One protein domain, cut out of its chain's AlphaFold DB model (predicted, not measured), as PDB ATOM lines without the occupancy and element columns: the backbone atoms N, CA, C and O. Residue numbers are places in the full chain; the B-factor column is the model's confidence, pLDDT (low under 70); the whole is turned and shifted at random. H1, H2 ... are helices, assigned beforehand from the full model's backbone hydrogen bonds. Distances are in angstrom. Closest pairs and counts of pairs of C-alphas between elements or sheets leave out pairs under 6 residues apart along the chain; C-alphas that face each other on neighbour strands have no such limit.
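Overview. This is residues 36 to 99 of the 112 residues of an uncharacterized protein of Ilumatobacter coccineus (strain NBRC 103263 / KCTC 29153 / YM16-304) (UniProt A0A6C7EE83). H4 and H2 lie side by side, running opposite ways, while H1 folds back along another side of H2 as a helical hairpin and H3 slants across the end of the pair where H2 finishes and H4 begins. Residues 44 to 50, of which 44 belongs to H1 and the others to the link from H1 to H2, stick out from this small all-helix body. The printed part has 64 residues, with four named helices in the order H1, H2, H3, H4 and no named strand. It is compact, with a radius of gyration of the C-alphas of 11.0 A, and elongated, with spans of 31 by 21 by 18 A.

Along the chain. The longest helix, H4, is residues 87 to 97, 16.3 A from C-alpha 87 at (-5.229, -29.388, -80.658) to C-alpha 97 at (2.345, -25.529, -66.790). H2 is residues 54 to 63, 14.3 A long. H3 is residues 66 to 75, 14.2 A long. H1 is residues 36 to 44, 11.7 A long, and begins at C-alpha 36 at (-11.982, -13.601, -68.754).

Arrangement. H4 touches H2 at a shallow tilt of 7 degrees, opposite ways; the closest C-alphas, of Lys 60 and Leu 92, are 6.2 A apart. H2 touches H1 at a shallow tilt of 30 degrees, opposite ways, with the closest C-alphas, of Ala 39 and Arg 58, 6.2 A apart. H1 touches H3 at a steep tilt of 43 degrees, the same way, with the closest C-alphas, of Ile 38 and Ala 73, 5.6 A apart. H3 is close to H4 but not clearly touching it; their closest C-alphas, of Asp 68 and Gly 89, are 5.5 A apart. H1 and H4 are apart. Every O i to N i+4 pair is within hydrogen-bond range in H1, H2 and H3, but 4 of 7 in H4.

Size, cuts and confidence. The C-alphas farthest apart, of Glu 50 and Gly 84, are 31.4 A apart. The printed part has no cut. The link from H3 to H4, 11 residues, is long. Residues 45 to 51 and 79 have pLDDT under 70; the mean of the printed part is 78.3.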
ATOM      1  N   ASP A  36     -12.047 -14.311 -70.032       83.38
ATOM      2  CA  ASP A  36     -11.982 -13.601 -68.754       83.38
ATOM      3  C   ASP A  36     -12.462 -14.487 -67.592       83.38
ATOM      4  O   ASP A  36     -11.825 -14.511 -66.537       83.38
ATOM      5  N   LYS A  37     -13.528 -15.276 -67.790       82.94
ATOM      6  CA  LYS A  37     -14.040 -16.230 -66.794       82.94
ATOM      7  C   LYS A  37     -13.031 -17.340 -66.487       82.94
ATOM      8  O   LYS A  37     -12.839 -17.663 -65.317       82.94
ATOM      9  N   ILE A  38     -12.353 -17.880 -67.504       82.06
ATOM     10  CA  ILE A  38     -11.299 -18.894 -67.321       82.06
ATOM     11  C   ILE A  38     -10.146 -18.324 -66.501       82.06
ATOM     12  O   ILE A  38      -9.734 -18.921 -65.508       82.06
ATOM     13  N   ALA A  39      -9.650 -17.147 -66.895       81.88
ATOM     14  CA  ALA A  39      -8.548 -16.495 -66.202       81.88
ATOM     15  C   ALA A  39      -8.920 -16.184 -64.749       81.88
ATOM     16  O   ALA A  39      -8.135 -16.462 -63.846       81.88
ATOM     17  N   ALA A  40     -10.120 -15.645 -64.519       81.94
ATOM     18  CA  ALA A  40     -10.615 -15.344 -63.185       81.94
ATOM     19  C   ALA A  40     -10.742 -16.605 -62.329       81.94
ATOM     20  O   ALA A  40     -10.227 -16.613 -61.223       81.94
ATOM     21  N   SER A  41     -11.347 -17.680 -62.841       80.44
ATOM     22  CA  SER A  41     -11.495 -18.935 -62.097       80.44
ATOM     23  C   SER A  41     -10.137 -19.515 -61.695       80.44
ATOM     24  O   SER A  41      -9.940 -19.868 -60.534       80.44
ATOM     25  N   MET A  42      -9.155 -19.518 -62.598       75.25
ATOM     26  CA  MET A  42      -7.812 -20.014 -62.289       75.25
ATOM     27  C   MET A  42      -7.067 -19.132 -61.284       75.25
ATOM     28  O   MET A  42      -6.470 -19.654 -60.352       75.25
ATOM     29  N   LEU A  43      -7.144 -17.805 -61.420       74.56
ATOM     30  CA  LEU A  43      -6.513 -16.861 -60.488       74.56
ATOM     31  C   LEU A  43      -7.202 -16.830 -59.116       74.56
ATOM     32  O   LEU A  43      -6.534 -16.689 -58.095       74.56
ATOM     33  N   GLU A  44      -8.526 -16.968 -59.079       72.50
ATOM     34  CA  GLU A  44      -9.342 -16.918 -57.862       72.50
ATOM     35  C   GLU A  44      -9.329 -18.243 -57.091       72.50
ATOM     36  O   GLU A  44      -9.588 -18.247 -55.889       72.50
ATOM     37  N   SER A  45      -8.943 -19.349 -57.743       64.50
ATOM     38  CA  SER A  45      -8.825 -20.677 -57.122       64.50
ATOM     39  C   SER A  45      -7.946 -20.685 -55.866       64.50
ATOM     40  O   SER A  45      -8.045 -21.619 -55.077       64.50
ATOM     41  N   GLY A  46      -7.087 -19.676 -55.653       53.91
ATOM     42  CA  GLY A  46      -6.313 -19.484 -54.417       53.91
ATOM     43  C   GLY A  46      -5.247 -20.553 -54.145       53.91
ATOM     44  O   GLY A  46      -4.416 -20.364 -53.266       53.91
ATOM     45  N   ASP A  47      -5.258 -21.631 -54.929       54.16
ATOM     46  CA  ASP A  47      -4.337 -22.769 -54.940       54.16
ATOM     47  C   ASP A  47      -3.349 -22.674 -56.118       54.16
ATOM     48  O   ASP A  47      -2.730 -23.651 -56.532       54.16
ATOM     49  N   MET A  48      -3.222 -21.485 -56.714       62.75
ATOM     50  CA  MET A  48      -2.189 -21.229 -57.712       62.75
ATOM     51  C   MET A  48      -0.835 -21.279 -56.994       62.75
ATOM     52  O   MET A  48      -0.654 -20.518 -56.037       62.75
ATOM     53  N   PRO A  49       0.107 -22.149 -57.409       60.59
ATOM     54  CA  PRO A  49       1.437 -22.176 -56.821       60.59
ATOM     55  C   PRO A  49       2.061 -20.778 -56.848       60.59
ATOM     56  O   PRO A  49       1.942 -20.049 -57.841       60.59
ATOM     57  N   GLU A  50       2.710 -20.402 -55.742       63.78
ATOM     58  CA  GLU A  50       3.548 -19.204 -55.701       63.78
ATOM     59  C   GLU A  50       4.547 -19.309 -56.867       63.78
ATOM     60  O   GLU A  50       5.254 -20.305 -56.991       63.78
ATOM     61  N   GLY A  51       4.508 -18.346 -57.796       68.44
ATOM     62  CA  GLY A  51       5.298 -18.398 -59.032       68.44
ATOM     63  C   GLY A  51       4.503 -18.536 -60.335       68.44
ATOM     64  O   GLY A  51       5.118 -18.571 -61.400       68.44
ATOM     65  N   ILE A  52       3.164 -18.568 -60.306       77.81
ATOM     66  CA  ILE A  52       2.390 -18.418 -61.548       77.81
ATOM     67  C   ILE A  52       2.431 -16.981 -62.075       77.81
ATOM     68  O   ILE A  52       2.026 -16.031 -61.400       77.81
ATOM     69  N   ASP A  53       2.845 -16.836 -63.335       83.94
ATOM     70  CA  ASP A  53       2.782 -15.572 -64.056       83.94
ATOM     71  C   ASP A  53       1.367 -15.344 -64.626       83.94
ATOM     72  O   ASP A  53       0.947 -15.954 -65.615       83.94
ATOM     73  N   GLU A  54       0.622 -14.425 -64.003       81.56
ATOM     74  CA  GLU A  54      -0.726 -14.024 -64.439       81.56
ATOM     75  C   GLU A  54      -0.749 -13.547 -65.904       81.56
ATOM     76  O   GLU A  54      -1.712 -13.801 -66.634       81.56
ATOM     77  N   SER A  55       0.308 -12.866 -66.357       84.38
ATOM     78  CA  SER A  55       0.396 -12.364 -67.732       84.38
ATOM     79  C   SER A  55       0.608 -13.508 -68.722       84.38
ATOM     80  O   SER A  55       0.027 -13.481 -69.808       84.38
ATOM     81  N   CYS A  56       1.375 -14.533 -68.342       86.19
ATOM     82  CA  CYS A  56       1.526 -15.764 -69.109       86.19
ATOM     83  C   CYS A  56       0.196 -16.506 -69.214       86.19
ATOM     84  O   CYS A  56      -0.237 -16.815 -70.325       86.19
ATOM     85  N   VAL A  57      -0.496 -16.723 -68.089       83.12
ATOM     86  CA  VAL A  57      -1.794 -17.416 -68.059       83.12
ATOM     87  C   VAL A  57      -2.801 -16.710 -68.962       83.12
ATOM     88  O   VAL A  57      -3.400 -17.333 -69.842       83.12
ATOM     89  N   ARG A  58      -2.933 -15.386 -68.831       85.31
ATOM     90  CA  ARG A  58      -3.797 -14.588 -69.711       85.31
ATOM     91  C   ARG A  58      -3.347 -14.620 -71.169       85.31
ATOM     92  O   ARG A  58      -4.199 -14.580 -72.054       85.31
ATOM     93  N   GLY A  59      -2.047 -14.688 -71.440       86.94
ATOM     94  CA  GLY A  59      -1.506 -14.843 -72.790       86.94
ATOM     95  C   GLY A  59      -1.959 -16.152 -73.435       86.94
ATOM     96  O   GLY A  59      -2.552 -16.130 -74.511       86.94
ATOM     97  N   LYS A  60      -1.785 -17.272 -72.729       85.44
ATOM     98  CA  LYS A  60      -2.203 -18.604 -73.189       85.44
ATOM     99  C   LYS A  60      -3.713 -18.678 -73.422       85.44
ATOM    100  O   LYS A  60      -4.151 -19.180 -74.450       85.44
ATOM    101  N   ILE A  61      -4.515 -18.130 -72.507       85.56
ATOM    102  CA  ILE A  61      -5.980 -18.090 -72.651       85.56
ATOM    103  C   ILE A  61      -6.395 -17.230 -73.854       85.56
ATOM    104  O   ILE A  61      -7.346 -17.563 -74.561       85.56
ATOM    105  N   ASN A  62      -5.682 -16.135 -74.127       85.50
ATOM    106  CA  ASN A  62      -5.955 -15.311 -75.303       85.50
ATOM    107  C   ASN A  62      -5.652 -16.030 -76.621       85.50
ATOM    108  O   ASN A  62      -6.394 -15.807 -77.582       85.50
ATOM    109  N   ASP A  63      -4.644 -16.906 -76.640       85.44
ATOM    110  CA  ASP A  63      -4.301 -17.748 -77.793       85.44
ATOM    111  C   ASP A  63      -5.358 -18.827 -78.098       85.44
ATOM    112  O   ASP A  63      -5.370 -19.371 -79.203       85.44
ATOM    113  N   LEU A  64      -6.287 -19.117 -77.176       83.88
ATOM    114  CA  LEU A  64      -7.401 -20.026 -77.453       83.88
ATOM    115  C   LEU A  64      -8.336 -19.473 -78.520       83.88
ATOM    116  O   LEU A  64      -8.660 -18.279 -78.554       83.88
ATOM    117  N   SER A  65      -8.893 -20.380 -79.316       86.06
ATOM    118  CA  SER A  65     -10.063 -20.052 -80.118       86.06
ATOM    119  C   SER A  65     -11.264 -19.761 -79.209       86.06
ATOM    120  O   SER A  65     -11.389 -20.320 -78.119       86.06
ATOM    121  N   ASP A  66     -12.193 -18.917 -79.661       85.25
ATOM    122  CA  ASP A  66     -13.431 -18.650 -78.913       85.25
ATOM    123  C   ASP A  66     -14.267 -19.926 -78.695       85.25
ATOM    124  O   ASP A  66     -15.015 -20.025 -77.727       85.25
ATOM    125  N   SER A  67     -14.131 -20.920 -79.582       86.38
ATOM    126  CA  SER A  67     -14.831 -22.205 -79.456       86.38
ATOM    127  C   SER A  67     -14.255 -23.049 -78.319       86.38
ATOM    128  O   SER A  67     -15.012 -23.571 -77.506       86.38
ATOM    129  N   ASP A  68     -12.926 -23.131 -78.221       87.12
ATOM    130  CA  ASP A  68     -12.252 -23.861 -77.142       87.12
ATOM    131  C   ASP A  68     -12.412 -23.148 -75.803       87.12
ATOM    132  O   ASP A  68     -12.702 -23.787 -74.797       87.12
ATOM    133  N   ALA A  69     -12.294 -21.816 -75.795       85.81
ATOM    134  CA  ALA A  69     -12.543 -21.014 -74.603       85.81
ATOM    135  C   ALA A  69     -13.958 -21.256 -74.065       85.81
ATOM    136  O   ALA A  69     -14.132 -21.459 -72.869       85.81
ATOM    137  N   LYS A  70     -14.968 -21.333 -74.938       85.88
ATOM    138  CA  LYS A  70     -16.331 -21.655 -74.513       85.88
ATOM    139  C   LYS A  70     -16.440 -23.058 -73.909       85.88
ATOM    140  O   LYS A  70     -17.063 -23.214 -72.867       85.88
ATOM    141  N   LEU A  71     -15.817 -24.068 -74.522       87.00
ATOM    142  CA  LEU A  71     -15.821 -25.440 -73.991       87.00
ATOM    143  C   LEU A  71     -15.153 -25.527 -72.613       87.00
ATOM    144  O   LEU A  71     -15.673 -26.195 -71.722       87.00
ATOM    145  N   ILE A  72     -14.033 -24.829 -72.428       83.06
ATOM    146  CA  ILE A  72     -13.313 -24.778 -71.153       83.06
ATOM    147  C   ILE A  72     -14.127 -24.014 -70.117       83.06
ATOM    148  O   ILE A  72     -14.317 -24.526 -69.027       83.06
ATOM    149  N   ALA A  73     -14.655 -22.837 -70.446       84.81
ATOM    150  CA  ALA A  73     -15.439 -22.019 -69.520       84.81
ATOM    151  C   ALA A  73     -16.739 -22.699 -69.047       84.81
ATOM    152  O   ALA A  73     -17.211 -22.408 -67.945       84.81
ATOM    153  N   ASP A  74     -17.313 -23.583 -69.870       86.25
ATOM    154  CA  ASP A  74     -18.495 -24.390 -69.540       86.25
ATOM    155  C   ASP A  74     -18.145 -25.605 -68.659       86.25
ATOM    156  O   ASP A  74     -18.956 -26.043 -67.849       86.25
ATOM    157  N   ASN A  75     -16.910 -26.114 -68.768       83.00
ATOM    158  CA  ASN A  75     -16.422 -27.285 -68.032       83.00
ATOM    159  C   ASN A  75     -15.379 -26.941 -66.958       83.00
ATOM    160  O   ASN A  75     -14.757 -27.844 -66.414       83.00
ATOM    161  N   ILE A  76     -15.171 -25.663 -66.633       78.06
ATOM    162  CA  ILE A  76     -14.094 -25.232 -65.729       78.06
ATOM    163  C   ILE A  76     -14.292 -25.719 -64.291       78.06
ATOM    164  O   ILE A  76     -13.328 -25.957 -63.572       78.06
ATOM    165  N   ASP A  77     -15.546 -25.922 -63.899       74.88
ATOM    166  CA  ASP A  77     -15.934 -26.514 -62.619       74.88
ATOM    167  C   ASP A  77     -15.915 -28.055 -62.649       74.88
ATOM    168  O   ASP A  77     -16.166 -28.710 -61.633       74.88
ATOM    169  N   SER A  78     -15.649 -28.651 -63.815       78.31
ATOM    170  CA  SER A  78     -15.558 -30.095 -63.994       78.31
ATOM    171  C   SER A  78     -14.116 -30.561 -63.773       78.31
ATOM    172  O   SER A  78     -13.181 -29.957 -64.298       78.31
ATOM    173  N   PRO A  79     -13.897 -31.668 -63.041       66.81
ATOM    174  CA  PRO A  79     -12.568 -32.268 -62.921       66.81
ATOM    175  C   PRO A  79     -12.097 -32.922 -64.232       66.81
ATOM    176  O   PRO A  79     -10.927 -33.281 -64.356       66.81
ATOM    177  N   ASP A  80     -13.009 -33.113 -65.186       74.62
ATOM    178  CA  ASP A  80     -12.744 -33.739 -66.472       74.62
ATOM    179  C   ASP A  80     -12.440 -32.694 -67.550       74.62
ATOM    180  O   ASP A  80     -13.072 -31.641 -67.637       74.62
ATOM    181  N   MET A  81     -11.485 -33.021 -68.421       71.06
ATOM    182  CA  MET A  81     -11.184 -32.200 -69.591       71.06
ATOM    183  C   MET A  81     -12.390 -32.196 -70.546       71.06
ATOM    184  O   MET A  81     -12.898 -33.275 -70.866       71.06
ATOM    185  N   PRO A  82     -12.824 -31.026 -71.053       77.94
ATOM    186  CA  PRO A  82     -13.928 -30.967 -71.998       77.94
ATOM    187  C   PRO A  82     -13.614 -31.751 -73.273       77.94
ATOM    188  O   PRO A  82     -12.562 -31.588 -73.898       77.94
ATOM    189  N   GLU A  83     -14.556 -32.597 -73.683       80.25
ATOM    190  CA  GLU A  83     -14.471 -33.305 -74.955       80.25
ATOM    191  C   GLU A  83     -14.673 -32.330 -76.126       80.25
ATOM    192  O   GLU A  83     -15.479 -31.403 -76.061       80.25
ATOM    193  N   GLY A  84     -13.960 -32.556 -77.231       80.38
ATOM    194  CA  GLY A  84     -14.097 -31.738 -78.442       80.38
ATOM    195  C   GLY A  84     -13.198 -30.501 -78.501       80.38
ATOM    196  O   GLY A  84     -13.326 -29.730 -79.449       80.38
ATOM    197  N   LEU A  85     -12.274 -30.342 -77.548       81.69
ATOM    198  CA  LEU A  85     -11.185 -29.373 -77.647       81.69
ATOM    199  C   LEU A  85     -10.326 -29.607 -78.891       81.69
ATOM    200  O   LEU A  85      -9.939 -30.743 -79.194       81.69
ATOM    201  N   SER A  86      -9.970 -28.512 -79.554       84.25
ATOM    202  CA  SER A  86      -8.966 -28.491 -80.614       84.25
ATOM    203  C   SER A  86      -7.572 -28.893 -80.101       84.25
ATOM    204  O   SER A  86      -7.329 -28.984 -78.893       84.25
ATOM    205  N   GLU A  87      -6.630 -29.126 -81.019       82.56
ATOM    206  CA  GLU A  87      -5.229 -29.388 -80.658       82.56
ATOM    207  C   GLU A  87      -4.630 -28.199 -79.884       82.56
ATOM    208  O   GLU A  87      -3.862 -28.387 -78.939       82.56
ATOM    209  N   GLU A  88      -5.039 -26.977 -80.226       76.00
ATOM    210  CA  GLU A  88      -4.661 -25.746 -79.541       76.00
ATOM    211  C   GLU A  88      -5.256 -25.670 -78.127       76.00
ATOM    212  O   GLU A  88      -4.552 -25.338 -77.172       76.00
ATOM    213  N   GLY A  89      -6.531 -26.039 -77.972       75.62
ATOM    214  CA  GLY A  89      -7.221 -26.077 -76.683       75.62
ATOM    215  C   GLY A  89      -6.643 -27.112 -75.716       75.62
ATOM    216  O   GLY A  89      -6.488 -26.839 -74.528       75.62
ATOM    217  N   GLN A  90      -6.235 -28.276 -76.225       79.62
ATOM    218  CA  GLN A  90      -5.501 -29.276 -75.437       79.62
ATOM    219  C   GLN A  90      -4.085 -28.789 -75.092       79.62
ATOM    220  O   GLN A  90      -3.587 -29.016 -73.985       79.62
ATOM    221  N   GLY A  91      -3.450 -28.072 -76.024       75.31
ATOM    222  CA  GLY A  91      -2.147 -27.444 -75.837       75.31
ATOM    223  C   GLY A  91      -2.137 -26.359 -74.761       75.31
ATOM    224  O   GLY A  91      -1.106 -26.177 -74.119       75.31
ATOM    225  N   LEU A  92      -3.264 -25.687 -74.503       75.31
ATOM    226  CA  LEU A  92      -3.389 -24.714 -73.414       75.31
ATOM    227  C   LEU A  92      -3.099 -25.342 -72.054       75.31
ATOM    228  O   LEU A  92      -2.336 -24.771 -71.286       75.31
ATOM    229  N   ILE A  93      -3.687 -26.501 -71.752       70.19
ATOM    230  CA  ILE A  93      -3.550 -27.136 -70.434       70.19
ATOM    231  C   ILE A  93      -2.082 -27.489 -70.183       70.19
ATOM    232  O   ILE A  93      -1.555 -27.229 -69.108       70.19
ATOM    233  N   ILE A  94      -1.392 -27.996 -71.207       72.12
ATOM    234  CA  ILE A  94       0.047 -28.283 -71.149       72.12
ATOM    235  C   ILE A  94       0.859 -26.979 -71.089       72.12
ATOM    236  O   ILE A  94       1.825 -26.877 -70.341       72.12
ATOM    237  N   GLY A  95       0.464 -25.967 -71.858       70.94
ATOM    238  CA  GLY A  95       1.112 -24.660 -71.916       70.94
ATOM    239  C   GLY A  95       0.880 -23.793 -70.681       70.94
ATOM    240  O   GLY A  95       1.623 -22.845 -70.477       70.94
ATOM    241  N   MET A  96      -0.111 -24.106 -69.850       72.94
ATOM    242  CA  MET A  96      -0.328 -23.459 -68.560       72.94
ATOM    243  C   MET A  96       0.699 -23.886 -67.528       72.94
ATOM    244  O   MET A  96       1.076 -23.065 -66.700       72.94
ATOM    245  N   LEU A  97       1.214 -25.116 -67.617       72.31
ATOM    246  CA  LEU A  97       2.345 -25.529 -66.790       72.31
ATOM    247  C   LEU A  97       3.574 -24.656 -67.076       72.31
ATOM    248  O   LEU A  97       4.305 -24.339 -66.153       72.31
ATOM    249  N   ASP A  98       3.765 -24.199 -68.316       78.75
ATOM    250  CA  ASP A  98       4.849 -23.272 -68.691       78.75
ATOM    251  C   ASP A  98       4.726 -21.897 -68.009       78.75
ATOM    252  O   ASP A  98       5.714 -21.187 -67.857       78.75
ATOM    253  N   CYS A  99       3.515 -21.524 -67.582       81.50
ATOM    254  CA  CYS A  99       3.277 -20.297 -66.824       81.50
ATOM    255  C   CYS A  99       3.577 -20.438 -65.331       81.50
ATOM    256  O   CYS A  99       3.512 -19.442 -64.612       81.50
TER     257      CYS A  99